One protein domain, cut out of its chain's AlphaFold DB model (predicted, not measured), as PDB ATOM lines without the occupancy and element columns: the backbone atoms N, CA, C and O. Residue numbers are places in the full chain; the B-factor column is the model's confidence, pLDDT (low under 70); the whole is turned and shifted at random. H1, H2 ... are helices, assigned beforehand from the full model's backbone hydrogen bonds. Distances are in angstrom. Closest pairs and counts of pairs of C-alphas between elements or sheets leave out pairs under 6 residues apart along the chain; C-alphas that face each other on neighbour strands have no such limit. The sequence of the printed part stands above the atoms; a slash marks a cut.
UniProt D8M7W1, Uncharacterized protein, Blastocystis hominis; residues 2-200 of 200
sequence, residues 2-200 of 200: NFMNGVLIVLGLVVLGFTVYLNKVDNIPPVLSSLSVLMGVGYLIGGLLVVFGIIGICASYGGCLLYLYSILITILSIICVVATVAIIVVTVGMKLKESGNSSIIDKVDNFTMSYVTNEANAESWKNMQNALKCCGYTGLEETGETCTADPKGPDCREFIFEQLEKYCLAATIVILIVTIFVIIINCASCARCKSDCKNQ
ATOM      1  N   ASN A   2      51.910 -64.451  21.769       80.31
ATOM      2  CA  ASN A   2      51.415 -63.369  20.887       80.31
ATOM      3  C   ASN A   2      50.081 -62.761  21.338       80.31
ATOM      4  O   ASN A   2      49.975 -61.547  21.434       80.31
ATOM      5  N   PHE A   3      49.094 -63.598  21.675       82.19
ATOM      6  CA  PHE A   3      47.792 -63.129  22.158       82.19
ATOM      7  C   PHE A   3      47.915 -62.259  23.419       82.19
ATOM      8  O   PHE A   3      47.391 -61.155  23.463       82.19
ATOM      9  N   MET A   4      48.676 -62.713  24.419       82.44
ATOM     10  CA  MET A   4      48.842 -61.988  25.686       82.44
ATOM     11  C   MET A   4      49.625 -60.681  25.511       82.44
ATOM     12  O   MET A   4      49.290 -59.682  26.136       82.44
ATOM     13  N   ASN A   5      50.622 -60.665  24.624       85.81
ATOM     14  CA  ASN A   5      51.357 -59.445  24.289       85.81
ATOM     15  C   ASN A   5      50.501 -58.469  23.470       85.81
ATOM     16  O   ASN A   5      50.619 -57.263  23.653       85.81
ATOM     17  N   GLY A   6      49.571 -58.973  22.652       86.81
ATOM     18  CA  GLY A   6      48.521 -58.161  22.035       86.81
ATOM     19  C   GLY A   6      47.608 -57.504  23.074       86.81
ATOM     20  O   GLY A   6      47.338 -56.310  22.980       86.81
ATOM     21  N   VAL A   7      47.201 -58.240  24.116       87.31
ATOM     22  CA  VAL A   7      46.430 -57.668  25.236       87.31
ATOM     23  C   VAL A   7      47.238 -56.595  25.975       87.31
ATOM     24  O   VAL A   7      46.682 -55.550  26.303       87.31
ATOM     25  N   LEU A   8      48.547 -56.790  26.173       87.56
ATOM     26  CA  LEU A   8      49.420 -55.785  26.796       87.56
ATOM     27  C   LEU A   8      49.453 -54.467  26.005       87.56
ATOM     28  O   LEU A   8      49.400 -53.394  26.604       87.56
ATOM     29  N   ILE A   9      49.475 -54.542  24.669       91.31
ATOM     30  CA  ILE A   9      49.396 -53.362  23.794       91.31
ATOM     31  C   ILE A   9      48.054 -52.654  23.977       91.31
ATOM     32  O   ILE A   9      48.030 -51.439  24.156       91.31
ATOM     33  N   VAL A  10      46.944 -53.399  23.968       91.06
ATOM     34  CA  VAL A  10      45.605 -52.821  24.162       91.06
ATOM     35  C   VAL A  10      45.509 -52.127  25.521       91.06
ATOM     36  O   VAL A  10      45.052 -50.991  25.585       91.06
ATOM     37  N   LEU A  11      46.002 -52.755  26.592       88.00
ATOM     38  CA  LEU A  11      46.045 -52.145  27.924       88.00
ATOM     39  C   LEU A  11      46.898 -50.869  27.940       88.00
ATOM     40  O   LEU A  11      46.464 -49.859  28.487       88.00
ATOM     41  N   GLY A  12      48.070 -50.884  27.299       88.69
ATOM     42  CA  GLY A  12      48.914 -49.696  27.161       88.69
ATOM     43  C   GLY A  12      48.207 -48.551  26.429       88.69
ATOM     44  O   GLY A  12      48.226 -47.416  26.901       88.69
ATOM     45  N   LEU A  13      47.506 -48.846  25.330       90.56
ATOM     46  CA  LEU A  13      46.713 -47.861  24.586       90.56
ATOM     47  C   LEU A  13      45.536 -47.316  25.404       90.56
ATOM     48  O   LEU A  13      45.257 -46.122  25.330       90.56
ATOM     49  N   VAL A  14      44.876 -48.153  26.208       87.19
ATOM     50  CA  VAL A  14      43.813 -47.711  27.125       87.19
ATOM     51  C   VAL A  14      44.372 -46.758  28.182       87.19
ATOM     52  O   VAL A  14      43.783 -45.706  28.415       87.19
ATOM     53  N   VAL A  15      45.530 -47.071  28.776       84.69
ATOM     54  CA  VAL A  15      46.198 -46.190  29.754       84.69
ATOM     55  C   VAL A  15      46.599 -44.859  29.115       84.69
ATOM     56  O   VAL A  15      46.353 -43.800  29.698       84.69
ATOM     57  N   LEU A  16      47.154 -44.882  27.899       86.81
ATOM     58  CA  LEU A  16      47.478 -43.664  27.150       86.81
ATOM     59  C   LEU A  16      46.224 -42.838  26.844       86.81
ATOM     60  O   LEU A  16      46.205 -41.639  27.110       86.81
ATOM     61  N   GLY A  17      45.164 -43.476  26.340       84.31
ATOM     62  CA  GLY A  17      43.894 -42.817  26.035       84.31
ATOM     63  C   GLY A  17      43.255 -42.185  27.270       84.31
ATOM     64  O   GLY A  17      42.812 -41.040  27.212       84.31
ATOM     65  N   PHE A  18      43.284 -42.883  28.407       78.38
ATOM     66  CA  PHE A  18      42.805 -42.352  29.681       78.38
ATOM     67  C   PHE A  18      43.653 -41.169  30.163       78.38
ATOM     68  O   PHE A  18      43.106 -40.168  30.614       78.38
ATOM     69  N   THR A  19      44.977 -41.229  29.997       78.94
ATOM     70  CA  THR A  19      45.884 -40.128  30.366       78.94
ATOM     71  C   THR A  19      45.629 -38.877  29.514       78.94
ATOM     72  O   THR A  19      45.563 -37.771  30.049       78.94
ATOM     73  N   VAL A  20      45.413 -39.040  28.201       82.50
ATOM     74  CA  VAL A  20      45.040 -37.937  27.294       82.50
ATOM     75  C   VAL A  20      43.665 -37.373  27.642       82.50
ATOM     76  O   VAL A  20      43.475 -36.160  27.603       82.50
ATOM     77  N   TYR A  21      42.708 -38.240  27.982       78.38
ATOM     78  CA  TYR A  21      41.375 -37.818  28.398       78.38
ATOM     79  C   TYR A  21      41.441 -36.957  29.660       78.38
ATOM     80  O   TYR A  21      40.908 -35.851  29.659       78.38
ATOM     81  N   LEU A  22      42.160 -37.414  30.690       72.31
ATOM     82  CA  LEU A  22      42.357 -36.636  31.910       72.31
ATOM     83  C   LEU A  22      43.014 -35.280  31.611       72.31
ATOM     84  O   LEU A  22      42.575 -34.267  32.132       72.31
ATOM     85  N   ASN A  23      43.991 -35.210  30.706       70.81
ATOM     86  CA  ASN A  23      44.641 -33.939  30.366       70.81
ATOM     87  C   ASN A  23      43.679 -32.865  29.814       70.81
ATOM     88  O   ASN A  23      43.957 -31.680  29.944       70.81
ATOM     89  N   LYS A  24      42.557 -33.269  29.209       70.69
ATOM     90  CA  LYS A  24      41.577 -32.347  28.613       70.69
ATOM     91  C   LYS A  24      40.402 -31.992  29.522       70.69
ATOM     92  O   LYS A  24      39.548 -31.221  29.098       70.69
ATOM     93  N   VAL A  25      40.295 -32.590  30.707       68.19
ATOM     94  CA  VAL A  25      39.156 -32.368  31.604       68.19
ATOM     95  C   VAL A  25      39.528 -31.322  32.653       68.19
ATOM     96  O   VAL A  25      40.393 -31.560  33.488       68.19
ATOM     97  N   ASP A  26      38.808 -30.199  32.661       63.22
ATOM     98  CA  ASP A  26      39.054 -29.059  33.566       63.22
ATOM     99  C   ASP A  26      38.592 -29.297  35.019       63.22
ATOM    100  O   ASP A  26      38.803 -28.472  35.905       63.22
ATOM    101  N   ASN A  27      37.972 -30.449  35.293       64.94
ATOM    102  CA  ASN A  27      37.342 -30.776  36.579       64.94
ATOM    103  C   ASN A  27      38.225 -31.666  37.466       64.94
ATOM    104  O   ASN A  27      37.724 -32.374  38.346       64.94
ATOM    105  N   ILE A  28      39.525 -31.726  37.184       65.62
ATOM    106  CA  ILE A  28      40.448 -32.592  37.912       65.62
ATOM    107  C   ILE A  28      40.916 -31.874  39.178       65.62
ATOM    108  O   ILE A  28      41.361 -30.730  39.099       65.62
ATOM    109  N   PRO A  29      40.867 -32.533  40.350       64.88
ATOM    110  CA  PRO A  29      41.299 -31.909  41.590       64.88
ATOM    111  C   PRO A  29      42.782 -31.502  41.515       64.88
ATOM    112  O   PRO A  29      43.592 -32.185  40.879       64.88
ATOM    113  N   PRO A  30      43.182 -30.423  42.200       63.47
ATOM    114  CA  PRO A  30      44.480 -29.787  41.997       63.47
ATOM    115  C   PRO A  30      45.652 -30.689  42.395       63.47
ATOM    116  O   PRO A  30      46.694 -30.659  41.746       63.47
ATOM    117  N   VAL A  31      45.457 -31.584  43.372       61.03
ATOM    118  CA  VAL A  31      46.401 -32.671  43.702       61.03
ATOM    119  C   VAL A  31      46.706 -33.578  42.508       61.03
ATOM    120  O   VAL A  31      47.850 -33.984  42.332       61.03
ATOM    121  N   LEU A  32      45.709 -33.888  41.678       61.06
ATOM    122  CA  LEU A  32      45.881 -34.697  40.471       61.06
ATOM    123  C   LEU A  32      46.436 -33.857  39.311       61.06
ATOM    124  O   LEU A  32      47.305 -34.334  38.583       61.06
ATOM    125  N   SER A  33      45.991 -32.603  39.174       56.84
ATOM    126  CA  SER A  33      46.426 -31.697  38.102       56.84
ATOM    127  C   SER A  33      47.883 -31.246  38.241       56.84
ATOM    128  O   SER A  33      48.592 -31.156  37.242       56.84
ATOM    129  N   SER A  34      48.349 -30.959  39.459       51.34
ATOM    130  CA  SER A  34      49.732 -30.533  39.701       51.34
ATOM    131  C   SER A  34      50.683 -31.711  39.923       51.34
ATOM    132  O   SER A  34      51.901 -31.520  39.928       51.34
ATOM    133  N   LEU A  35      50.171 -32.945  39.978       52.25
ATOM    134  CA  LEU A  35      50.959 -34.122  39.633       52.25
ATOM    135  C   LEU A  35      51.118 -34.179  38.099       52.25
ATOM    136  O   LEU A  35      50.711 -35.125  37.428       52.25
ATOM    137  N   SER A  36      51.806 -33.188  37.528       49.47
ATOM    138  CA  SER A  36      52.401 -33.296  36.187       49.47
ATOM    139  C   SER A  36      53.252 -34.569  36.061       49.47
ATOM    140  O   SER A  36      53.346 -35.166  34.990       49.47
ATOM    141  N   VAL A  37      53.769 -35.053  37.197       50.34
ATOM    142  CA  VAL A  37      54.372 -36.373  37.377       50.34
ATOM    143  C   VAL A  37      53.389 -37.511  37.099       50.34
ATOM    144  O   VAL A  37      53.784 -38.433  36.410       50.34
ATOM    145  N   LEU A  38      52.128 -37.491  37.551       58.19
ATOM    146  CA  LEU A  38      51.172 -38.574  37.253       58.19
ATOM    147  C   LEU A  38      50.821 -38.624  35.768       58.19
ATOM    148  O   LEU A  38      50.715 -39.710  35.208       58.19
ATOM    149  N   MET A  39      50.695 -37.462  35.121       62.09
ATOM    150  CA  MET A  39      50.499 -37.389  33.671       62.09
ATOM    151  C   MET A  39      51.723 -37.930  32.927       62.09
ATOM    152  O   MET A  39      51.588 -38.816  32.086       62.09
ATOM    153  N   GLY A  40      52.928 -37.468  33.282       67.00
ATOM    154  CA  GLY A  40      54.179 -37.979  32.715       67.00
ATOM    155  C   GLY A  40      54.361 -39.480  32.955       67.00
ATOM    156  O   GLY A  40      54.710 -40.217  32.039       67.00
ATOM    157  N   VAL A  41      54.049 -39.955  34.158       69.94
ATOM    158  CA  VAL A  41      54.096 -41.370  34.540       69.94
ATOM    159  C   VAL A  41      53.044 -42.178  33.779       69.94
ATOM    160  O   VAL A  41      53.361 -43.267  33.321       69.94
ATOM    161  N   GLY A  42      51.835 -41.653  33.570       74.38
ATOM    162  CA  GLY A  42      50.792 -42.291  32.761       74.38
ATOM    163  C   GLY A  42      51.218 -42.470  31.302       74.38
ATOM    164  O   GLY A  42      51.117 -43.574  30.762       74.38
ATOM    165  N   TYR A  43      51.793 -41.426  30.693       81.19
ATOM    166  CA  TYR A  43      52.367 -41.501  29.347       81.19
ATOM    167  C   TYR A  43      53.539 -42.485  29.266       81.19
ATOM    168  O   TYR A  43      53.603 -43.291  28.336       81.19
ATOM    169  N   LEU A  44      54.444 -42.458  30.248       82.25
ATOM    170  CA  LEU A  44      55.598 -43.356  30.301       82.25
ATOM    171  C   LEU A  44      55.178 -44.816  30.486       82.25
ATOM    172  O   LEU A  44      55.632 -45.672  29.734       82.25
ATOM    173  N   ILE A  45      54.296 -45.109  31.445       81.50
ATOM    174  CA  ILE A  45      53.806 -46.469  31.705       81.50
ATOM    175  C   ILE A  45      53.034 -46.980  30.491       81.50
ATOM    176  O   ILE A  45      53.332 -48.065  29.997       81.50
ATOM    177  N   GLY A  46      52.084 -46.198  29.973       85.19
ATOM    178  CA  GLY A  46      51.306 -46.579  28.798       85.19
ATOM    179  C   GLY A  46      52.189 -46.834  27.572       85.19
ATOM    180  O   GLY A  46      52.048 -47.864  26.911       85.19
ATOM    181  N   GLY A  47      53.161 -45.953  27.317       87.62
ATOM    182  CA  GLY A  47      54.123 -46.101  26.226       87.62
ATOM    183  C   GLY A  47      55.022 -47.327  26.388       87.62
ATOM    184  O   GLY A  47      55.178 -48.106  25.445       87.62
ATOM    185  N   LEU A  48      55.561 -47.554  27.590       87.25
ATOM    186  CA  LEU A  48      56.380 -48.731  27.888       87.25
ATOM    187  C   LEU A  48      55.598 -50.028  27.677       87.25
ATOM    188  O   LEU A  48      56.129 -50.948  27.063       87.25
ATOM    189  N   LEU A  49      54.339 -50.105  28.119       88.06
ATOM    190  CA  LEU A  49      53.498 -51.293  27.921       88.06
ATOM    191  C   LEU A  49      53.311 -51.622  26.433       88.06
ATOM    192  O   LEU A  49      53.428 -52.786  26.047       88.06
ATOM    193  N   VAL A  50      53.089 -50.610  25.589       90.19
ATOM    194  CA  VAL A  50      52.978 -50.794  24.131       90.19
ATOM    195  C   VAL A  50      54.300 -51.282  23.538       90.19
ATOM    196  O   VAL A  50      54.313 -52.278  22.814       90.19
ATOM    197  N   VAL A  51      55.419 -50.633  23.877       90.69
ATOM    198  CA  VAL A  51      56.754 -51.016  23.387       90.69
ATOM    199  C   VAL A  51      57.100 -52.447  23.807       90.69
ATOM    200  O   VAL A  51      57.493 -53.257  22.968       90.69
ATOM    201  N   PHE A  52      56.887 -52.801  25.075       88.12
ATOM    202  CA  PHE A  52      57.113 -54.160  25.567       88.12
ATOM    203  C   PHE A  52      56.175 -55.179  24.924       88.12
ATOM    204  O   PHE A  52      56.601 -56.300  24.648       88.12
ATOM    205  N   GLY A  53      54.930 -54.808  24.637       87.62
ATOM    206  CA  GLY A  53      54.008 -55.657  23.892       87.62
ATOM    207  C   GLY A  53      54.520 -55.971  22.483       87.62
ATOM    208  O   GLY A  53      54.554 -57.139  22.093       87.62
ATOM    209  N   ILE A  54      55.009 -54.963  21.751       88.94
ATOM    210  CA  ILE A  54      55.587 -55.137  20.407       88.94
ATOM    211  C   ILE A  54      56.840 -56.018  20.466       88.94
ATOM    212  O   ILE A  54      56.933 -57.007  19.735       88.94
ATOM    213  N   ILE A  55      57.774 -55.713  21.376       88.00
ATOM    214  CA  ILE A  55      58.986 -56.523  21.578       88.00
ATOM    215  C   ILE A  55      58.601 -57.965  21.918       88.00
ATOM    216  O   ILE A  55      59.201 -58.894  21.390       88.00
ATOM    217  N   GLY A  56      57.570 -58.171  22.738       86.12
ATOM    218  CA  GLY A  56      57.090 -59.497  23.114       86.12
ATOM    219  C   GLY A  56      56.482 -60.295  21.958       86.12
ATOM    220  O   GLY A  56      56.562 -61.525  21.959       86.12
ATOM    221  N   ILE A  57      55.870 -59.638  20.969       87.25
ATOM    222  CA  ILE A  57      55.409 -60.304  19.740       87.25
ATOM    223  C   ILE A  57      56.623 -60.748  18.913       87.25
ATOM    224  O   ILE A  57      56.673 -61.898  18.480       87.25
ATOM    225  N   CYS A  58      57.635 -59.889  18.772       84.94
ATOM    226  CA  CYS A  58      58.885 -60.222  18.082       84.94
ATOM    227  C   CYS A  58      59.693 -61.313  18.812       84.94
ATOM    228  O   CYS A  58      60.254 -62.204  18.180       84.94
ATOM    229  N   ALA A  59      59.703 -61.310  20.146       83.56
ATOM    230  CA  ALA A  59      60.377 -62.310  20.982       83.56
ATOM    231  C   ALA A  59      59.802 -63.716  20.806       83.56
ATOM    232  O   ALA A  59      60.464 -64.718  21.068       83.56
ATOM    233  N   SER A  60      58.558 -63.802  20.341       77.69
ATOM    234  CA  SER A  60      57.866 -65.064  20.138       77.69
ATOM    235  C   SER A  60      58.447 -65.910  19.002       77.69
ATOM    236  O   SER A  60      58.160 -67.104  18.950       77.69
ATOM    237  N   TYR A  61      59.270 -65.326  18.127       77.75
ATOM    238  CA  TYR A  61      59.986 -66.058  17.078       77.75
ATOM    239  C   TYR A  61      61.261 -66.765  17.589       77.75
ATOM    240  O   TYR A  61      61.886 -67.500  16.831       77.75
ATOM    241  N   GLY A  62      61.603 -66.615  18.878       72.12
ATOM    242  CA  GLY A  62      62.649 -67.384  19.561       72.12
ATOM    243  C   GLY A  62      64.037 -66.731  19.572       72.12
ATOM    244  O   GLY A  62      64.215 -65.564  19.218       72.12
ATOM    245  N   GLY A  63      65.035 -67.496  20.023       76.25
ATOM    246  CA  GLY A  63      66.442 -67.083  20.073       76.25
ATOM    247  C   GLY A  63      66.792 -66.138  21.231       76.25
ATOM    248  O   GLY A  63      66.122 -66.098  22.260       76.25
ATOM    249  N   CYS A  64      67.864 -65.352  21.062       79.38
ATOM    250  CA  CYS A  64      68.387 -64.436  22.092       79.38
ATOM    251  C   CYS A  64      67.364 -63.362  22.524       79.38
ATOM    252  O   CYS A  64      67.338 -62.936  23.680       79.38
ATOM    253  N   LEU A  65      66.463 -62.971  21.616       81.19
ATOM    254  CA  LEU A  65      65.446 -61.952  21.885       81.19
ATOM    255  C   LEU A  65      64.418 -62.416  22.931       81.19
ATOM    256  O   LEU A  65      63.908 -61.591  23.685       81.19
ATOM    257  N   LEU A  66      64.165 -63.730  23.033       83.50
ATOM    258  CA  LEU A  66      63.292 -64.307  24.058       83.50
ATOM    259  C   LEU A  66      63.900 -64.177  25.462       83.50
ATOM    260  O   LEU A  66      63.201 -63.811  26.407       83.50
ATOM    261  N   TYR A  67      65.207 -64.421  25.589       82.56
ATOM    262  CA  TYR A  67      65.922 -64.295  26.860       82.56
ATOM    263  C   TYR A  67      65.958 -62.840  27.349       82.56
ATOM    264  O   TYR A  67      65.591 -62.562  28.493       82.56
ATOM    265  N   LEU A  68      66.304 -61.898  26.463       84.94
ATOM    266  CA  LEU A  68      66.274 -60.463  26.776       84.94
ATOM    267  C   LEU A  68      64.867 -59.999  27.167       84.94
ATOM    268  O   LEU A  68      64.701 -59.282  28.154       84.94
ATOM    269  N   TYR A  69      63.845 -60.456  26.439       87.31
ATOM    270  CA  TYR A  69      62.456 -60.157  26.767       87.31
ATOM    271  C   TYR A  69      62.061 -60.680  28.158       87.31
ATOM    272  O   TYR A  69      61.426 -59.956  28.923       87.31
ATOM    273  N   SER A  70      62.491 -61.893  28.521       87.56
ATOM    274  CA  SER A  70      62.231 -62.488  29.838       87.56
ATOM    275  C   SER A  70      62.840 -61.676  30.989       87.56
ATOM    276  O   SER A  70      62.213 -61.531  32.039       87.56
ATOM    277  N   ILE A  71      64.042 -61.120  30.808       88.44
ATOM    278  CA  ILE A  71      64.672 -60.254  31.818       88.44
ATOM    279  C   ILE A  71      63.891 -58.944  31.950       88.44
ATOM    280  O   ILE A  71      63.539 -58.536  33.057       88.44
ATOM    281  N   LEU A  72      63.578 -58.303  30.822       88.75
ATOM    282  CA  LEU A  72      62.885 -57.017  30.810       88.75
ATOM    283  C   LEU A  72      61.487 -57.106  31.430       88.75
ATOM    284  O   LEU A  72      61.134 -56.267  32.259       88.75
ATOM    285  N   ILE A  73      60.710 -58.140  31.091       89.44
ATOM    286  CA  ILE A  73      59.373 -58.326  31.668       89.44
ATOM    287  C   ILE A  73      59.441 -58.659  33.165       89.44
ATOM    288  O   ILE A  73      58.560 -58.255  33.922       89.44
ATOM    289  N   THR A  74      60.510 -59.321  33.621       89.94
ATOM    290  CA  THR A  74      60.742 -59.547  35.054       89.94
ATOM    291  C   THR A  74      60.956 -58.224  35.783       89.94
ATOM    292  O   THR A  74      60.288 -57.969  36.785       89.94
ATOM    293  N   ILE A  75      61.817 -57.348  35.258       90.44
ATOM    294  CA  ILE A  75      62.051 -56.015  35.838       90.44
ATOM    295  C   ILE A  75      60.749 -55.206  35.862       90.44
ATOM    296  O   ILE A  75      60.388 -54.650  36.901       90.44
ATOM    297  N   LEU A  76      60.003 -55.198  34.751       88.88
ATOM    298  CA  LEU A  76      58.713 -54.514  34.673       88.88
ATOM    299  C   LEU A  76      57.722 -55.054  35.711       88.88
ATOM    300  O   LEU A  76      57.038 -54.271  36.363       88.88
ATOM    301  N   SER A  77      57.681 -56.375  35.918       90.88
ATOM    302  CA  SER A  77      56.787 -56.990  36.904       90.88
ATOM    303  C   SER A  77      57.073 -56.520  38.332       90.88
ATOM    304  O   SER A  77      56.135 -56.226  39.071       90.88
ATOM    305  N   ILE A  78      58.347 -56.354  38.700       90.50
ATOM    306  CA  ILE A  78      58.739 -55.845  40.020       90.50
ATOM    307  C   ILE A  78      58.267 -54.396  40.185       90.50
ATOM    308  O   ILE A  78      57.654 -54.060  41.199       90.50
ATOM    309  N   ILE A  79      58.494 -53.552  39.174       88.44
ATOM    310  CA  ILE A  79      58.057 -52.147  39.187       88.44
ATOM    311  C   ILE A  79      56.530 -52.058  39.328       88.44
ATOM    312  O   ILE A  79      56.035 -51.302  40.165       88.44
ATOM    313  N   CYS A  80      55.781 -52.857  38.563       88.06
ATOM    314  CA  CYS A  80      54.320 -52.897  38.628       88.06
ATOM    315  C   CYS A  80      53.807 -53.321  40.012       88.06
ATOM    316  O   CYS A  80      52.870 -52.709  40.530       88.06
ATOM    317  N   VAL A  81      54.436 -54.316  40.647       91.00
ATOM    318  CA  VAL A  81      54.074 -54.744  42.008       91.00
ATOM    319  C   VAL A  81      54.314 -53.622  43.019       91.00
ATOM    320  O   VAL A  81      53.411 -53.306  43.791       91.00
ATOM    321  N   VAL A  82      55.480 -52.967  42.982       89.56
ATOM    322  CA  VAL A  82      55.792 -51.842  43.884       89.56
ATOM    323  C   VAL A  82      54.799 -50.692  43.693       89.56
ATOM    324  O   VAL A  82      54.258 -50.180  44.675       89.56
ATOM    325  N   ALA A  83      54.497 -50.326  42.443       84.50
ATOM    326  CA  ALA A  83      53.519 -49.286  42.128       84.50
ATOM    327  C   ALA A  83      52.106 -49.645  42.624       84.50
ATOM    328  O   ALA A  83      51.403 -48.796  43.170       84.50
ATOM    329  N   THR A  84      51.710 -50.915  42.490       88.19
ATOM    330  CA  THR A  84      50.409 -51.412  42.963       88.19
ATOM    331  C   THR A  84      50.304 -51.324  44.484       88.19
ATOM    332  O   THR A  84      49.309 -50.827  45.003       88.19
ATOM    333  N   VAL A  85      51.341 -51.742  45.215       89.00
ATOM    334  CA  VAL A  85      51.360 -51.630  46.682       89.00
ATOM    335  C   VAL A  85      51.287 -50.164  47.113       89.00
ATOM    336  O   VAL A  85      50.486 -49.826  47.984       89.00
ATOM    337  N   ALA A  86      52.060 -49.281  46.476       84.69
ATOM    338  CA  ALA A  86      52.054 -47.856  46.793       84.69
ATOM    339  C   ALA A  86      50.664 -47.222  46.604       84.69
ATOM    340  O   ALA A  86      50.187 -46.523  47.500       84.69
ATOM    341  N   ILE A  87      49.981 -47.497  45.485       83.25
ATOM    342  CA  ILE A  87      48.655 -46.915  45.237       83.25
ATOM    343  C   ILE A  87      47.581 -47.490  46.165       83.25
ATOM    344  O   ILE A  87      46.665 -46.767  46.556       83.25
ATOM    345  N   ILE A  88      47.701 -48.765  46.557       86.38
ATOM    346  CA  ILE A  88      46.794 -49.383  47.529       86.38
ATOM    347  C   ILE A  88      46.946 -48.689  48.882       86.38
ATOM    348  O   ILE A  88      45.938 -48.327  49.481       86.38
ATOM    349  N   VAL A  89      48.179 -48.442  49.340       84.75
ATOM    350  CA  VAL A  89      48.432 -47.720  50.599       84.75
ATOM    351  C   VAL A  89      47.823 -46.318  50.558       84.75
ATOM    352  O   VAL A  89      47.157 -45.918  51.511       84.75
ATOM    353  N   VAL A  90      47.991 -45.593  49.446       79.94
ATOM    354  CA  VAL A  90      47.377 -44.268  49.267       79.94
ATOM    355  C   VAL A  90      45.851 -44.360  49.303       79.94
ATOM    356  O   VAL A  90      45.212 -43.613  50.036       79.94
ATOM    357  N   THR A  91      45.259 -45.304  48.571       82.69
ATOM    358  CA  THR A  91      43.799 -45.460  48.478       82.69
ATOM    359  C   THR A  91      43.178 -45.872  49.811       82.69
ATOM    360  O   THR A  91      42.150 -45.327  50.208       82.69
ATOM    361  N   VAL A  92      43.811 -46.792  50.542       83.00
ATOM    362  CA  VAL A  92      43.384 -47.174  51.896       83.00
ATOM    363  C   VAL A  92      43.510 -45.984  52.842       83.00
ATOM    364  O   VAL A  92      42.574 -45.699  53.584       83.00
ATOM    365  N   GLY A  93      44.618 -45.243  52.782       78.12
ATOM    366  CA  GLY A  93      44.805 -44.047  53.597       78.12
ATOM    367  C   GLY A  93      43.775 -42.949  53.321       78.12
ATOM    368  O   GLY A  93      43.325 -42.304  54.259       78.12
ATOM    369  N   MET A  94      43.347 -42.792  52.066       76.38
ATOM    370  CA  MET A  94      42.257 -41.887  51.683       76.38
ATOM    371  C   MET A  94      40.901 -42.333  52.249       76.38
ATOM    372  O   MET A  94      40.128 -41.492  52.698       76.38
ATOM    373  N   LYS A  95      40.619 -43.644  52.280       75.25
ATOM    374  CA  LYS A  95      39.377 -44.190  52.860       75.25
ATOM    375  C   LYS A  95      39.328 -44.125  54.382       75.25
ATOM    376  O   LYS A  95      38.253 -43.989  54.952       75.25
ATOM    377  N   LEU A  96      40.479 -44.181  55.048       68.88
ATOM    378  CA  LEU A  96      40.587 -44.052  56.505       68.88
ATOM    379  C   LEU A  96      40.435 -42.597  56.997       68.88
ATOM    380  O   LEU A  96      40.770 -42.291  58.139       68.88
ATOM    381  N   LYS A  97      39.890 -41.698  56.165       61.69
ATOM    382  CA  LYS A  97      39.632 -40.287  56.478       61.69
ATOM    383  C   LYS A  97      38.874 -40.068  57.788       61.69
ATOM    384  O   LYS A  97      39.171 -39.114  58.502       61.69
ATOM    385  N   GLU A  98      37.953 -40.963  58.137       54.66
ATOM    386  CA  GLU A  98      37.188 -40.878  59.387       54.66
ATOM    387  C   GLU A  98      38.009 -41.161  60.652       54.66
ATOM    388  O   GLU A  98      37.631 -40.703  61.726       54.66
ATOM    389  N   SER A  99      39.152 -41.856  60.568       56.84
ATOM    390  CA  SER A  99      39.958 -42.161  61.761       56.84
ATOM    391  C   SER A  99      40.900 -41.022  62.180       56.84
ATOM    392  O   SER A  99      41.723 -41.217  63.072       56.84
ATOM    393  N   GLY A 100      40.816 -39.850  61.534       49.25
ATOM    394  CA  GLY A 100      41.418 -38.590  61.993       49.25
ATOM    395  C   GLY A 100      42.950 -38.510  61.994       49.25
ATOM    396  O   GLY A 100      43.487 -37.565  62.556       49.25
ATOM    397  N   ASN A 101      43.662 -39.477  61.402       50.16
ATOM    398  CA  ASN A 101      45.117 -39.610  61.586       50.16
ATOM    399  C   ASN A 101      45.897 -39.986  60.313       50.16
ATOM    400  O   ASN A 101      47.033 -40.462  60.378       50.16
ATOM    401  N   SER A 102      45.300 -39.835  59.131       63.97
ATOM    402  CA  SER A 102      45.986 -40.176  57.886       63.97
ATOM    403  C   SER A 102      46.844 -39.001  57.416       63.97
ATOM    404  O   SER A 102      46.323 -38.039  56.857       63.97
ATOM    405  N   SER A 103      48.165 -39.137  57.535       73.88
ATOM    406  CA  SER A 103      49.178 -38.208  56.994       73.88
ATOM    407  C   SER A 103      49.020 -37.876  55.499       73.88
ATOM    408  O   SER A 103      49.642 -36.948  54.990       73.88
ATOM    409  N   ILE A 104      48.206 -38.644  54.772       75.44
ATOM    410  CA  ILE A 104      47.842 -38.404  53.373       75.44
ATOM    411  C   ILE A 104      46.861 -37.231  53.248       75.44
ATOM    412  O   ILE A 104      47.017 -36.434  52.329       75.44
ATOM    413  N   ILE A 105      45.910 -37.080  54.174       79.50
ATOM    414  CA  ILE A 105      44.953 -35.961  54.171       79.50
ATOM    415  C   ILE A 105      45.682 -34.653  54.404       79.50
ATOM    416  O   ILE A 105      45.513 -33.738  53.609       79.50
ATOM    417  N   ASP A 106      46.567 -34.599  55.398       83.31
ATOM    418  CA  ASP A 106      47.359 -33.397  55.667       83.31
ATOM    419  C   ASP A 106      48.224 -33.019  54.463       83.31
ATOM    420  O   ASP A 106      48.394 -31.845  54.150       83.31
ATOM    421  N   LYS A 107      48.770 -34.010  53.746       82.00
ATOM    422  CA  LYS A 107      49.520 -33.758  52.509       82.00
ATOM    423  C   LYS A 107      48.628 -33.201  51.404       82.00
ATOM    424  O   LYS A 107      49.048 -32.270  50.725       82.00
ATOM    425  N   VAL A 108      47.427 -33.751  51.227       81.50
ATOM    426  CA  VAL A 108      46.441 -33.272  50.245       81.50
ATOM    427  C   VAL A 108      45.971 -31.858  50.588       81.50
ATOM    428  O   VAL A 108      45.926 -31.013  49.697       81.50
ATOM    429  N   ASP A 109      45.688 -31.585  51.862       86.75
ATOM    430  CA  ASP A 109      45.276 -30.272  52.360       86.75
ATOM    431  C   ASP A 109      46.391 -29.239  52.157       86.75
ATOM    432  O   ASP A 109      46.182 -28.255  51.453       86.75
ATOM    433  N   ASN A 110      47.603 -29.495  52.665       86.38
ATOM    434  CA  ASN A 110      48.747 -28.584  52.511       86.38
ATOM    435  C   ASN A 110      49.065 -28.297  51.040       86.38
ATOM    436  O   ASN A 110      49.358 -27.162  50.661       86.38
ATOM    437  N   PHE A 111      49.001 -29.328  50.197       83.94
ATOM    438  CA  PHE A 111      49.244 -29.175  48.773       83.94
ATOM    439  C   PHE A 111      48.160 -28.340  48.096       83.94
ATOM    440  O   PHE A 111      48.475 -27.430  47.335       83.94
ATOM    441  N   THR A 112      46.889 -28.628  48.384       84.31
ATOM    442  CA  THR A 112      45.770 -27.885  47.802       84.31
ATOM    443  C   THR A 112      45.817 -26.429  48.246       84.31
ATOM    444  O   THR A 112      45.736 -25.544  47.403       84.31
ATOM    445  N   MET A 113      46.085 -26.164  49.525       87.12
ATOM    446  CA  MET A 113      46.287 -24.808  50.039       87.12
ATOM    447  C   MET A 113      47.431 -24.075  49.322       87.12
ATOM    448  O   MET A 113      47.270 -22.924  48.921       87.12
ATOM    449  N   SER A 114      48.569 -24.738  49.090       86.25
ATOM    450  CA  SER A 114      49.680 -24.150  48.326       86.25
ATOM    451  C   SER A 114      49.342 -23.937  46.848       86.25
ATOM    452  O   SER A 114      49.911 -23.045  46.221       86.25
ATOM    453  N   TYR A 115      48.471 -24.765  46.271       84.38
ATOM    454  CA  TYR A 115      48.041 -24.633  44.884       84.38
ATOM    455  C   TYR A 115      47.114 -23.432  44.707       84.38
ATOM    456  O   TYR A 115      47.329 -22.653  43.781       84.38
ATOM    457  N   VAL A 116      46.113 -23.279  45.584       85.94
ATOM    458  CA  VAL A 116      45.090 -22.227  45.461       85.94
ATOM    459  C   VAL A 116      45.634 -20.839  45.765       85.94
ATOM    460  O   VAL A 116      45.254 -19.889  45.100       85.94
ATOM    461  N   THR A 117      46.569 -20.730  46.712       86.38
ATOM    462  CA  THR A 117      47.206 -19.450  47.080       86.38
ATOM    463  C   THR A 117      48.249 -18.975  46.065       86.38
ATOM    464  O   THR A 117      48.771 -17.868  46.181       86.38
ATOM    465  N   ASN A 118      48.584 -19.796  45.067       85.62
ATOM    466  CA  ASN A 118      49.511 -19.415  44.015       85.62
ATOM    467  C   ASN A 118      48.768 -18.673  42.896       85.62
ATOM    468  O   ASN A 118      47.941 -19.259  42.198       85.62
ATOM    469  N   GLU A 119      49.128 -17.407  42.672       84.31
ATOM    470  CA  GLU A 119      48.523 -16.545  41.646       84.31
ATOM    471  C   GLU A 119      48.569 -17.153  40.235       84.31
ATOM    472  O   GLU A 119      47.640 -16.962  39.450       84.31
ATOM    473  N   ALA A 120      49.599 -17.948  39.917       84.19
ATOM    474  CA  ALA A 120      49.712 -18.626  38.624       84.19
ATOM    475  C   ALA A 120      48.577 -19.637  38.371       84.19
ATOM    476  O   ALA A 120      48.303 -19.981  37.223       84.19
ATOM    477  N   ASN A 121      47.913 -20.104  39.431       82.25
ATOM    478  CA  ASN A 121      46.828 -21.079  39.369       82.25
ATOM    479  C   ASN A 121      45.441 -20.450  39.567       82.25
ATOM    480  O   ASN A 121      44.451 -21.182  39.576       82.25
ATOM    481  N   ALA A 122      45.341 -19.124  39.724       84.44
ATOM    482  CA  ALA A 122      44.089 -18.453  40.073       84.44
ATOM    483  C   ALA A 122      42.966 -18.701  39.045       84.44
ATOM    484  O   ALA A 122      41.815 -18.932  39.420       84.44
ATOM    485  N   GLU A 123      43.298 -18.711  37.750       83.44
ATOM    486  CA  GLU A 123      42.339 -18.994  36.673       83.44
ATOM    487  C   GLU A 123      41.857 -20.452  36.708       83.44
ATOM    488  O   GLU A 123      40.653 -20.712  36.694       83.44
ATOM    489  N   SER A 124      42.782 -21.406  36.844       83.06
ATOM    490  CA  SER A 124      42.464 -22.833  36.980       83.06
ATOM    491  C   SER A 124      41.597 -23.107  38.211       83.06
ATOM    492  O   SER A 124      40.622 -23.856  38.142       83.06
ATOM    493  N   TRP A 125      41.904 -22.454  39.333       85.44
ATOM    494  CA  TRP A 125      41.136 -22.562  40.570       85.44
ATOM    495  C   TRP A 125      39.717 -21.990  40.432       85.44
ATOM    496  O   TRP A 125      38.752 -22.607  40.893       85.44
ATOM    497  N   LYS A 126      39.559 -20.851  39.744       87.12
ATOM    498  CA  LYS A 126      38.246 -20.274  39.427       87.12
ATOM    499  C   LYS A 126      37.413 -21.208  38.543       87.12
ATOM    500  O   LYS A 126      36.241 -21.452  38.839       87.12
ATOM    501  N   ASN A 127      38.012 -21.756  37.487       84.88
ATOM    502  CA  ASN A 127      37.338 -22.689  36.580       84.88
ATOM    503  C   ASN A 127      36.871 -23.948  37.319       84.88
ATOM    504  O   ASN A 127      35.733 -24.385  37.136       84.88
ATOM    505  N   MET A 128      37.698 -24.475  38.221       83.81
ATOM    506  CA  MET A 128      37.332 -25.649  39.004       83.81
ATOM    507  C   MET A 128      36.174 -25.376  39.975       83.81
ATOM    508  O   MET A 128      35.247 -26.182  40.047       83.81
ATOM    509  N   GLN A 129      36.181 -24.243  40.687       86.75
ATOM    510  CA  GLN A 129      35.051 -23.839  41.539       86.75
ATOM    511  C   GLN A 129      33.747 -23.758  40.735       86.75
ATOM    512  O   GLN A 129      32.715 -24.285  41.157       86.75
ATOM    513  N   ASN A 130      33.807 -23.171  39.535       86.31
ATOM    514  CA  ASN A 130      32.658 -23.048  38.639       86.31
ATOM    515  C   ASN A 130      32.142 -24.402  38.136       86.31
ATOM    516  O   ASN A 130      30.926 -24.578  37.994       86.31
ATOM    517  N   ALA A 131      33.049 -25.342  37.868       83.69
ATOM    518  CA  ALA A 131      32.718 -26.678  37.399       83.69
ATOM    519  C   ALA A 131      32.133 -27.573  38.498       83.69
ATOM    520  O   ALA A 131      31.148 -28.273  38.265       83.69
ATOM    521  N   LEU A 132      32.719 -27.532  39.696       83.81
ATOM    522  CA  LEU A 132      32.271 -28.308  40.854       83.81
ATOM    523  C   LEU A 132      31.119 -27.637  41.614       83.81
ATOM    524  O   LEU A 132      30.564 -28.246  42.523       83.81
ATOM    525  N   LYS A 133      30.750 -26.402  41.243       87.19
ATOM    526  CA  LYS A 133      29.729 -25.585  41.922       87.19
ATOM    527  C   LYS A 133      29.993 -25.449  43.424       87.19
ATOM    528  O   LYS A 133      29.068 -25.440  44.230       87.19
ATOM    529  N   CYS A 134      31.265 -25.318  43.776       89.38
ATOM    530  CA  CYS A 134      31.736 -25.115  45.139       89.38
ATOM    531  C   CYS A 134      32.391 -23.732  45.267       89.38
ATOM    532  O   CYS A 134      32.535 -23.007  44.275       89.38
ATOM    533  N   CYS A 135      32.734 -23.342  46.491       90.88
ATOM    534  CA  CYS A 135      33.354 -22.062  46.780       90.88
ATOM    535  C   CYS A 135      34.488 -22.198  47.796       90.88
ATOM    536  O   CYS A 135      34.269 -22.662  48.913       90.88
ATOM    537  N   GLY A 136      35.674 -21.726  47.408       88.88
ATOM    538  CA  GLY A 136      36.843 -21.664  48.276       88.88
ATOM    539  C   GLY A 136      37.362 -23.025  48.748       88.88
ATOM    540  O   GLY A 136      36.781 -24.082  48.496       88.88
ATOM    541  N   TYR A 137      38.513 -22.998  49.413       88.75
ATOM    542  CA  TYR A 137      39.079 -24.160  50.097       88.75
ATOM    543  C   TYR A 137      39.289 -23.808  51.558       88.75
ATOM    544  O   TYR A 137      40.175 -23.015  51.881       88.75
ATOM    545  N   THR A 138      38.469 -24.356  52.454       87.88
ATOM    546  CA  THR A 138      38.465 -23.980  53.879       87.88
ATOM    547  C   THR A 138      38.325 -22.461  54.091       87.88
ATOM    548  O   THR A 138      38.965 -21.887  54.967       87.88
ATOM    549  N   GLY A 139      37.518 -21.799  53.250       81.12
ATOM    550  CA  GLY A 139      37.316 -20.340  53.261       81.12
ATOM    551  C   GLY A 139      38.429 -19.493  52.619       81.12
ATOM    552  O   GLY A 139      38.429 -18.274  52.774       81.12
ATOM    553  N   LEU A 140      39.387 -20.109  51.916       85.56
ATOM    554  CA  LEU A 140      40.432 -19.409  51.156       85.56
ATOM    555  C   LEU A 140      40.084 -19.318  49.665       85.56
ATOM    556  O   LEU A 140      39.483 -20.240  49.115       85.56
ATOM    557  N   GLU A 141      40.545 -18.246  49.010       85.88
ATOM    558  CA  GLU A 141      40.541 -18.070  47.545       85.88
ATOM    559  C   GLU A 141      39.155 -18.240  46.890       85.88
ATOM    560  O   GLU A 141      38.924 -19.074  46.019       85.88
ATOM    561  N   GLU A 142      38.193 -17.424  47.310       87.81
ATOM    562  CA  GLU A 142      36.784 -17.491  46.898       87.81
ATOM    563  C   GLU A 142      36.517 -16.768  45.567       87.81
ATOM    564  O   GLU A 142      35.821 -15.756  45.497       87.81
ATOM    565  N   THR A 143      37.118 -17.267  44.491       85.94
ATOM    566  CA  THR A 143      37.148 -16.588  43.181       85.94
ATOM    567  C   THR A 143      36.070 -17.046  42.189       85.94
ATOM    568  O   THR A 143      35.896 -16.420  41.137       85.94
ATOM    569  N   GLY A 144      35.356 -18.136  42.493       81.69
ATOM    570  CA  GLY A 144      34.312 -18.710  41.640       81.69
ATOM    571  C   GLY A 144      33.018 -17.888  41.599       81.69
ATOM    572  O   GLY A 144      32.690 -17.147  42.521       81.69
ATOM    573  N   GLU A 145      32.217 -18.063  40.550       85.31
ATOM    574  CA  GLU A 145      30.903 -17.412  40.419       85.31
ATOM    575  C   GLU A 145      29.949 -17.845  41.542       85.31
ATOM    576  O   GLU A 145      29.225 -17.026  42.111       85.31
ATOM    577  N   THR A 146      30.025 -19.119  41.943       83.00
ATOM    578  CA  THR A 146      29.292 -19.696  43.082       83.00
ATOM    579  C   THR A 146      29.674 -19.096  44.437       83.00
ATOM    580  O   THR A 146      28.924 -19.272  45.397       83.00
ATOM    581  N   CYS A 147      30.786 -18.364  44.534       85.19
ATOM    582  CA  CYS A 147      31.157 -17.624  45.742       85.19
ATOM    583  C   CYS A 147      30.421 -16.295  45.894       85.19
ATOM    584  O   CYS A 147      30.289 -15.792  47.007       85.19
ATOM    585  N   THR A 148      29.944 -15.733  44.782       83.38
ATOM    586  CA  THR A 148      29.220 -14.452  44.750       83.38
ATOM    587  C   THR A 148      27.697 -14.618  44.785       83.38
ATOM    588  O   THR A 148      26.974 -13.630  44.887       83.38
ATOM    589  N   ALA A 149      27.208 -15.859  44.699       79.81
ATOM    590  CA  ALA A 149      25.792 -16.198  44.767       79.81
ATOM    591  C   ALA A 149      25.264 -16.201  46.216       79.81
ATOM    592  O   ALA A 149      26.012 -16.482  47.150       79.81
ATOM    593  N   ASP A 150      23.965 -15.932  46.388       75.69
ATOM    594  CA  ASP A 150      23.245 -16.056  47.661       75.69
ATOM    595  C   ASP A 150      22.144 -17.136  47.529       75.69
ATOM    596  O   ASP A 150      21.224 -16.956  46.722       75.69
ATOM    597  N   PRO A 151      22.227 -18.273  48.249       78.19
ATOM    598  CA  PRO A 151      23.265 -18.635  49.216       78.19
ATOM    599  C   PRO A 151      24.592 -19.033  48.553       78.19
ATOM    600  O   PRO A 151      24.625 -19.598  47.456       78.19
ATOM    601  N   LYS A 152      25.689 -18.765  49.264       83.81
ATOM    602  CA  LYS A 152      27.054 -19.099  48.845       83.81
ATOM    603  C   LYS A 152      27.227 -20.609  48.662       83.81
ATOM    604  O   LYS A 152      26.688 -21.397  49.441       83.81
ATOM    605  N   GLY A 153      27.991 -21.003  47.643       81.94
ATOM    606  CA  GLY A 153      28.283 -22.410  47.361       81.94
ATOM    607  C   GLY A 153      28.997 -23.134  48.519       81.94
ATOM    608  O   GLY A 153      29.690 -22.489  49.307       81.94
ATOM    609  N   PRO A 154      28.849 -24.469  48.623       90.06
ATOM    610  CA  PRO A 154      29.517 -25.278  49.645       90.06
ATOM    611  C   PRO A 154      31.042 -25.308  49.452       90.06
ATOM    612  O   PRO A 154      31.538 -25.057  48.354       90.06
ATOM    613  N   ASP A 155      31.789 -25.652  50.503       90.12
ATOM    614  CA  ASP A 155      33.259 -25.677  50.476       90.12
ATOM    615  C   ASP A 155      33.804 -26.740  49.503       90.12
ATOM    616  O   ASP A 155      33.344 -27.887  49.490       90.12
ATOM    617  N   CYS A 156      34.810 -26.389  48.691       88.69
ATOM    618  CA  CYS A 156      35.352 -27.308  47.686       88.69
ATOM    619  C   CYS A 156      36.112 -28.498  48.273       88.69
ATOM    620  O   CYS A 156      36.343 -29.472  47.551       88.69
ATOM    621  N   ARG A 157      36.515 -28.460  49.549       88.19
ATOM    622  CA  ARG A 157      37.302 -29.531  50.164       88.19
ATOM    623  C   ARG A 157      36.593 -30.875  50.061       88.19
ATOM    624  O   ARG A 157      37.198 -31.848  49.618       88.19
ATOM    625  N   GLU A 158      35.316 -30.953  50.424       85.62
ATOM    626  CA  GLU A 158      34.576 -32.222  50.399       85.62
ATOM    627  C   GLU A 158      34.506 -32.816  48.990       85.62
ATOM    628  O   GLU A 158      34.864 -33.981  48.800       85.62
ATOM    629  N   PHE A 159      34.176 -31.987  47.997       85.88
ATOM    630  CA  PHE A 159      34.118 -32.390  46.592       85.88
ATOM    631  C   PHE A 159      35.484 -32.830  46.058       85.88
ATOM    632  O   PHE A 159      35.575 -33.844  45.368       85.88
ATOM    633  N   ILE A 160      36.566 -32.123  46.400       84.00
ATOM    634  CA  ILE A 160      37.931 -32.494  45.997       84.00
ATOM    635  C   ILE A 160      38.307 -33.865  46.562       84.00
ATOM    636  O   ILE A 160      38.836 -34.700  45.826       84.00
ATOM    637  N   PHE A 161      38.010 -34.125  47.838       83.81
ATOM    638  CA  PHE A 161      38.281 -35.424  48.454       83.81
ATOM    639  C   PHE A 161      37.421 -36.544  47.859       83.81
ATOM    640  O   PHE A 161      37.941 -37.637  47.638       83.81
ATOM    641  N   GLU A 162      36.148 -36.282  47.552       84.31
ATOM    642  CA  GLU A 162      35.260 -37.258  46.910       84.31
ATOM    643  C   GLU A 162      35.758 -37.633  45.503       84.31
ATOM    644  O   GLU A 162      35.827 -38.812  45.144       84.31
ATOM    645  N   GLN A 163      36.159 -36.636  44.707       82.62
ATOM    646  CA  GLN A 163      36.739 -36.869  43.385       82.62
ATOM    647  C   GLN A 163      38.069 -37.617  43.497       82.62
ATOM    648  O   GLN A 163      38.288 -38.597  42.784       82.62
ATOM    649  N   LEU A 164      38.947 -37.198  44.412       80.94
ATOM    650  CA  LEU A 164      40.237 -37.846  44.629       80.94
ATOM    651  C   LEU A 164      40.065 -39.317  45.040       80.94
ATOM    652  O   LEU A 164      40.765 -40.169  44.500       80.94
ATOM    653  N   GLU A 165      39.101 -39.642  45.906       82.69
ATOM    654  CA  GLU A 165      38.786 -41.033  46.259       82.69
ATOM    655  C   GLU A 165      38.345 -41.843  45.031       82.69
ATOM    656  O   GLU A 165      38.878 -42.931  44.785       82.69
ATOM    657  N   LYS A 166      37.423 -41.304  44.219       83.50
ATOM    658  CA  LYS A 166      36.942 -41.957  42.989       83.50
ATOM    659  C   LYS A 166      38.082 -42.228  42.005       83.50
ATOM    660  O   LYS A 166      38.206 -43.348  41.505       83.50
ATOM    661  N   TYR A 167      38.939 -41.236  41.758       80.31
ATOM    662  CA  TYR A 167      40.082 -41.381  40.854       80.31
ATOM    663  C   TYR A 167      41.153 -42.331  41.407       80.31
ATOM    664  O   TYR A 167      41.658 -43.160  40.650       80.31
ATOM    665  N   CYS A 168      41.474 -42.279  42.705       81.69
ATOM    666  CA  CYS A 168      42.410 -43.219  43.336       81.69
ATOM    667  C   CYS A 168      41.904 -44.666  43.264       81.69
ATOM    668  O   CYS A 168      42.680 -45.580  42.966       81.69
ATOM    669  N   LEU A 169      40.603 -44.882  43.473       85.31
ATOM    670  CA  LEU A 169      39.982 -46.198  43.355       85.31
ATOM    671  C   LEU A 169      40.043 -46.704  41.907       85.31
ATOM    672  O   LEU A 169      40.492 -47.828  41.671       85.31
ATOM    673  N   ALA A 170      39.668 -45.869  40.934       83.12
ATOM    674  CA  ALA A 170      39.757 -46.214  39.517       83.12
ATOM    675  C   ALA A 170      41.203 -46.536  39.093       83.12
ATOM    676  O   ALA A 170      41.450 -47.569  38.471       83.12
ATOM    677  N   ALA A 171      42.171 -45.704  39.492       81.12
ATOM    678  CA  ALA A 171      43.588 -45.922  39.215       81.12
ATOM    679  C   ALA A 171      44.105 -47.227  39.841       81.12
ATOM    680  O   ALA A 171      44.853 -47.960  39.192       81.12
ATOM    681  N   THR A 172      43.662 -47.557  41.060       85.81
ATOM    682  CA  THR A 172      43.990 -48.825  41.731       85.81
ATOM    683  C   THR A 172      43.476 -50.029  40.947       85.81
ATOM    684  O   THR A 172      44.221 -50.984  40.743       85.81
ATOM    685  N   ILE A 173      42.233 -49.983  40.454       88.31
ATOM    686  CA  ILE A 173      41.673 -51.058  39.621       88.31
ATOM    687  C   ILE A 173      42.494 -51.222  38.337       88.31
ATOM    688  O   ILE A 173      42.888 -52.339  37.997       88.31
ATOM    689  N   VAL A 174      42.790 -50.118  37.644       84.81
ATOM    690  CA  VAL A 174      43.546 -50.146  36.383       84.81
ATOM    691  C   VAL A 174      44.947 -50.724  36.588       84.81
ATOM    692  O   VAL A 174      45.325 -51.651  35.868       84.81
ATOM    693  N   ILE A 175      45.712 -50.236  37.575       85.19
ATOM    694  CA  ILE A 175      47.074 -50.741  37.800       85.19
ATOM    695  C   ILE A 175      47.067 -52.198  38.266       85.19
ATOM    696  O   ILE A 175      47.936 -52.961  37.863       85.19
ATOM    697  N   LEU A 176      46.070 -52.614  39.051       90.50
ATOM    698  CA  LEU A 176      45.949 -53.996  39.507       90.50
ATOM    699  C   LEU A 176      45.714 -54.947  38.327       90.50
ATOM    700  O   LEU A 176      46.376 -55.982  38.241       90.50
ATOM    701  N   ILE A 177      44.846 -54.569  37.382       90.31
ATOM    702  CA  ILE A 177      44.641 -55.324  36.136       90.31
ATOM    703  C   ILE A 177      45.956 -55.413  35.355       90.31
ATOM    704  O   ILE A 177      46.380 -56.512  34.996       90.31
ATOM    705  N   VAL A 178      46.634 -54.282  35.133       87.81
ATOM    706  CA  VAL A 178      47.922 -54.244  34.419       87.81
ATOM    707  C   VAL A 178      48.951 -55.160  35.090       87.81
ATOM    708  O   VAL A 178      49.575 -55.974  34.412       87.81
ATOM    709  N   THR A 179      49.085 -55.094  36.414       90.88
ATOM    710  CA  THR A 179      50.027 -55.914  37.187       90.88
ATOM    711  C   THR A 179      49.733 -57.405  37.059       90.88
ATOM    712  O   THR A 179      50.660 -58.180  36.827       90.88
ATOM    713  N   ILE A 180      48.463 -57.822  37.133       92.12
ATOM    714  CA  ILE A 180      48.077 -59.229  36.932       92.12
ATOM    715  C   ILE A 180      48.511 -59.711  35.544       92.12
ATOM    716  O   ILE A 180      49.150 -60.757  35.426       92.12
ATOM    717  N   PHE A 181      48.219 -58.939  34.494       90.19
ATOM    718  CA  PHE A 181      48.608 -59.304  33.132       90.19
ATOM    719  C   PHE A 181      50.127 -59.371  32.959       90.19
ATOM    720  O   PHE A 181      50.631 -60.332  32.376       90.19
ATOM    721  N   VAL A 182      50.869 -58.404  33.503       89.75
ATOM    722  CA  VAL A 182      52.338 -58.399  33.452       89.75
ATOM    723  C   VAL A 182      52.920 -59.621  34.171       89.75
ATOM    724  O   VAL A 182      53.836 -60.251  33.642       89.75
ATOM    725  N   ILE A 183      52.367 -60.019  35.323       91.62
ATOM    726  CA  ILE A 183      52.792 -61.232  36.043       91.62
ATOM    727  C   ILE A 183      52.518 -62.488  35.208       91.62
ATOM    728  O   ILE A 183      53.408 -63.325  35.064       91.62
ATOM    729  N   ILE A 184      51.330 -62.609  34.606       91.19
ATOM    730  CA  ILE A 184      50.987 -63.748  33.736       91.19
ATOM    731  C   ILE A 184      51.970 -63.847  32.561       91.19
ATOM    732  O   ILE A 184      52.476 -64.932  32.259       91.19
ATOM    733  N   ILE A 185      52.275 -62.718  31.914       88.62
ATOM    734  CA  ILE A 185      53.232 -62.663  30.803       88.62
ATOM    735  C   ILE A 185      54.635 -63.036  31.285       88.62
ATOM    736  O   ILE A 185      55.325 -63.792  30.597       88.62
ATOM    737  N   ASN A 186      55.048 -62.570  32.466       90.81
ATOM    738  CA  ASN A 186      56.333 -62.934  33.053       90.81
ATOM    739  C   ASN A 186      56.429 -64.454  33.292       90.81
ATOM    740  O   ASN A 186      57.352 -65.104  32.800       90.81
ATOM    741  N   CYS A 187      55.422 -65.058  33.933       89.25
ATOM    742  CA  CYS A 187      55.365 -66.506  34.154       89.25
ATOM    743  C   CYS A 187      55.439 -67.299  32.841       89.25
ATOM    744  O   CYS A 187      56.190 -68.270  32.739       89.25
ATOM    745  N   ALA A 188      54.692 -66.874  31.821       87.44
ATOM    746  CA  ALA A 188      54.695 -67.537  30.523       87.44
ATOM    747  C   ALA A 188      56.027 -67.385  29.772       87.44
ATOM    748  O   ALA A 188      56.459 -68.325  29.102       87.44
ATOM    749  N   SER A 189      56.683 -66.229  29.893       86.31
ATOM    750  CA  SER A 189      57.997 -65.976  29.288       86.31
ATOM    751  C   SER A 189      59.059 -66.878  29.913       86.31
ATOM    752  O   SER A 189      59.770 -67.579  29.196       86.31
ATOM    753  N   CYS A 190      59.079 -66.969  31.246       85.12
ATOM    754  CA  CYS A 190      59.960 -67.873  31.983       85.12
ATOM    755  C   CYS A 190      59.710 -69.351  31.642       85.12
ATOM    756  O   CYS A 190      60.660 -70.112  31.446       85.12
ATOM    757  N   ALA A 191      58.443 -69.767  31.532       85.12
ATOM    758  CA  ALA A 191      58.093 -71.134  31.144       85.12
ATOM    759  C   ALA A 191      58.612 -71.485  29.740       85.12
ATOM    760  O   ALA A 191      59.137 -72.580  29.538       85.12
ATOM    761  N   ARG A 192      58.519 -70.540  28.795       82.00
ATOM    762  CA  ARG A 192      58.998 -70.719  27.420       82.00
ATOM    763  C   ARG A 192      60.524 -70.752  27.324       82.00
ATOM    764  O   ARG A 192      61.065 -71.616  26.644       82.00
ATOM    765  N   CYS A 193      61.225 -69.889  28.062       80.00
ATOM    766  CA  CYS A 193      62.686 -69.970  28.179       80.00
ATOM    767  C   CYS A 193      63.124 -71.352  28.694       80.00
ATOM    768  O   CYS A 193      64.045 -71.959  28.154       80.00
ATOM    769  N   LYS A 194      62.426 -71.890  29.703       79.19
ATOM    770  CA  LYS A 194      62.735 -73.212  30.264       79.19
ATOM    771  C   LYS A 194      62.485 -74.360  29.279       79.19
ATOM    772  O   LYS A 194      63.221 -75.343  29.328       79.19
ATOM    773  N   SER A 195      61.457 -74.278  28.428       75.31
ATOM    774  CA  SER A 195      61.204 -75.310  27.413       75.31
ATOM    775  C   SER A 195      62.249 -75.296  26.300       75.31
ATOM    776  O   SER A 195      62.694 -76.367  25.901       75.31
ATOM    777  N   ASP A 196      62.686 -74.115  25.849       68.38
ATOM    778  CA  ASP A 196      63.712 -74.005  24.803       68.38
ATOM    779  C   ASP A 196      65.066 -74.553  25.283       68.38
ATOM    780  O   ASP A 196      65.714 -75.292  24.549       68.38
ATOM    781  N   CYS A 197      65.447 -74.311  26.544       63.34
ATOM    782  CA  CYS A 197      66.667 -74.886  27.126       63.34
ATOM    783  C   CYS A 197      66.612 -76.407  27.352       63.34
ATOM    784  O   CYS A 197      67.653 -77.016  27.560       63.34
ATOM    785  N   LYS A 198      65.419 -77.019  27.390       62.22
ATOM    786  CA  LYS A 198      65.263 -78.478  27.551       62.22
ATOM    787  C   LYS A 198      65.268 -79.242  26.227       62.22
ATOM    788  O   LYS A 198      65.443 -80.455  26.252       62.22
ATOM    789  N   ASN A 199      65.002 -78.555  25.119       58.38
ATOM    790  CA  ASN A 199      64.884 -79.145  23.785       58.38
ATOM    791  C   ASN A 199      66.157 -78.952  22.933       58.38
ATOM    792  O   ASN A 199      66.149 -79.316  21.757       58.38
ATOM    793  N   GLN A 200      67.213 -78.368  23.512       51.44
ATOM    794  CA  GLN A 200      68.587 -78.347  22.993       51.44
ATOM    795  C   GLN A 200      69.425 -79.399  23.714       51.44
ATOM    796  O   GLN A 200      70.296 -79.990  23.038       51.44
TER     797      GLN A 200
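This is residues 2 to 200 of the 200 residues of an uncharacterized protein of Blastocystis hominis (UniProt D8M7W1). A long, loose bundle of four up-and-down helices, H1, H3, H4 and H8, has a small head at one end made of H5, H6, H7 and the unnamed residues 133 to 144. The printed part has 199 residues with eight named helices, H1 to H8 in order, and no named strand: all helix. The whole is loose, with a radius of gyration of the C-alphas of 21.6 A, and is a rod spanning 80 by 34 by 23 A.

H1, residues 2 to 23, touches H3, residues 36 to 59, opposite ways at a shallow tilt of 18 degrees; their closest C-alphas, of Gly 12 and Gly 46, are 4.3 A apart. H2, residues 30 to 33, touches H5, residues 103 to 116; the closest C-alphas, of Pro 30 and Thr 112, are 6.2 A apart. H3 and H4, residues 64 to 99, form a helical hairpin; the closest C-alphas, of Ala 59 and Leu 66, are 4.7 A apart. H4 touches H8, residues 156 to 198, opposite ways at a shallow tilt of 26 degrees, with the C-alphas of Cys 80 and Thr 179 closest at 5.4 A. H6, residues 119 to 132, touches H7, residues 145 to 148, with the C-alphas of Asn 130 and Glu 145 closest at 6.2 A. Every O i to N i+4 pair is within hydrogen-bond range in H1, H3, H5 and H8, against 29 of 32 in H4 and 8 of 10 in H6; H2 and H7 are too short for such a pair.

H1 begins at C-alpha 2 (51.415, -63.369, 20.887) and is 31.7 A long, H3 33.7 A and H4 53.6 A. H8, 62.6 A, ends at C-alpha 198 (65.263, -78.478, 27.551).

The C-alphas farthest apart, of Asp 150 and Gln 200, are 80.9 A apart. The printed part has no cut, and the link from H6 to H7 is long. Residues 25 to 41, 96 to 102 and 196 to 200 have pLDDT under 70.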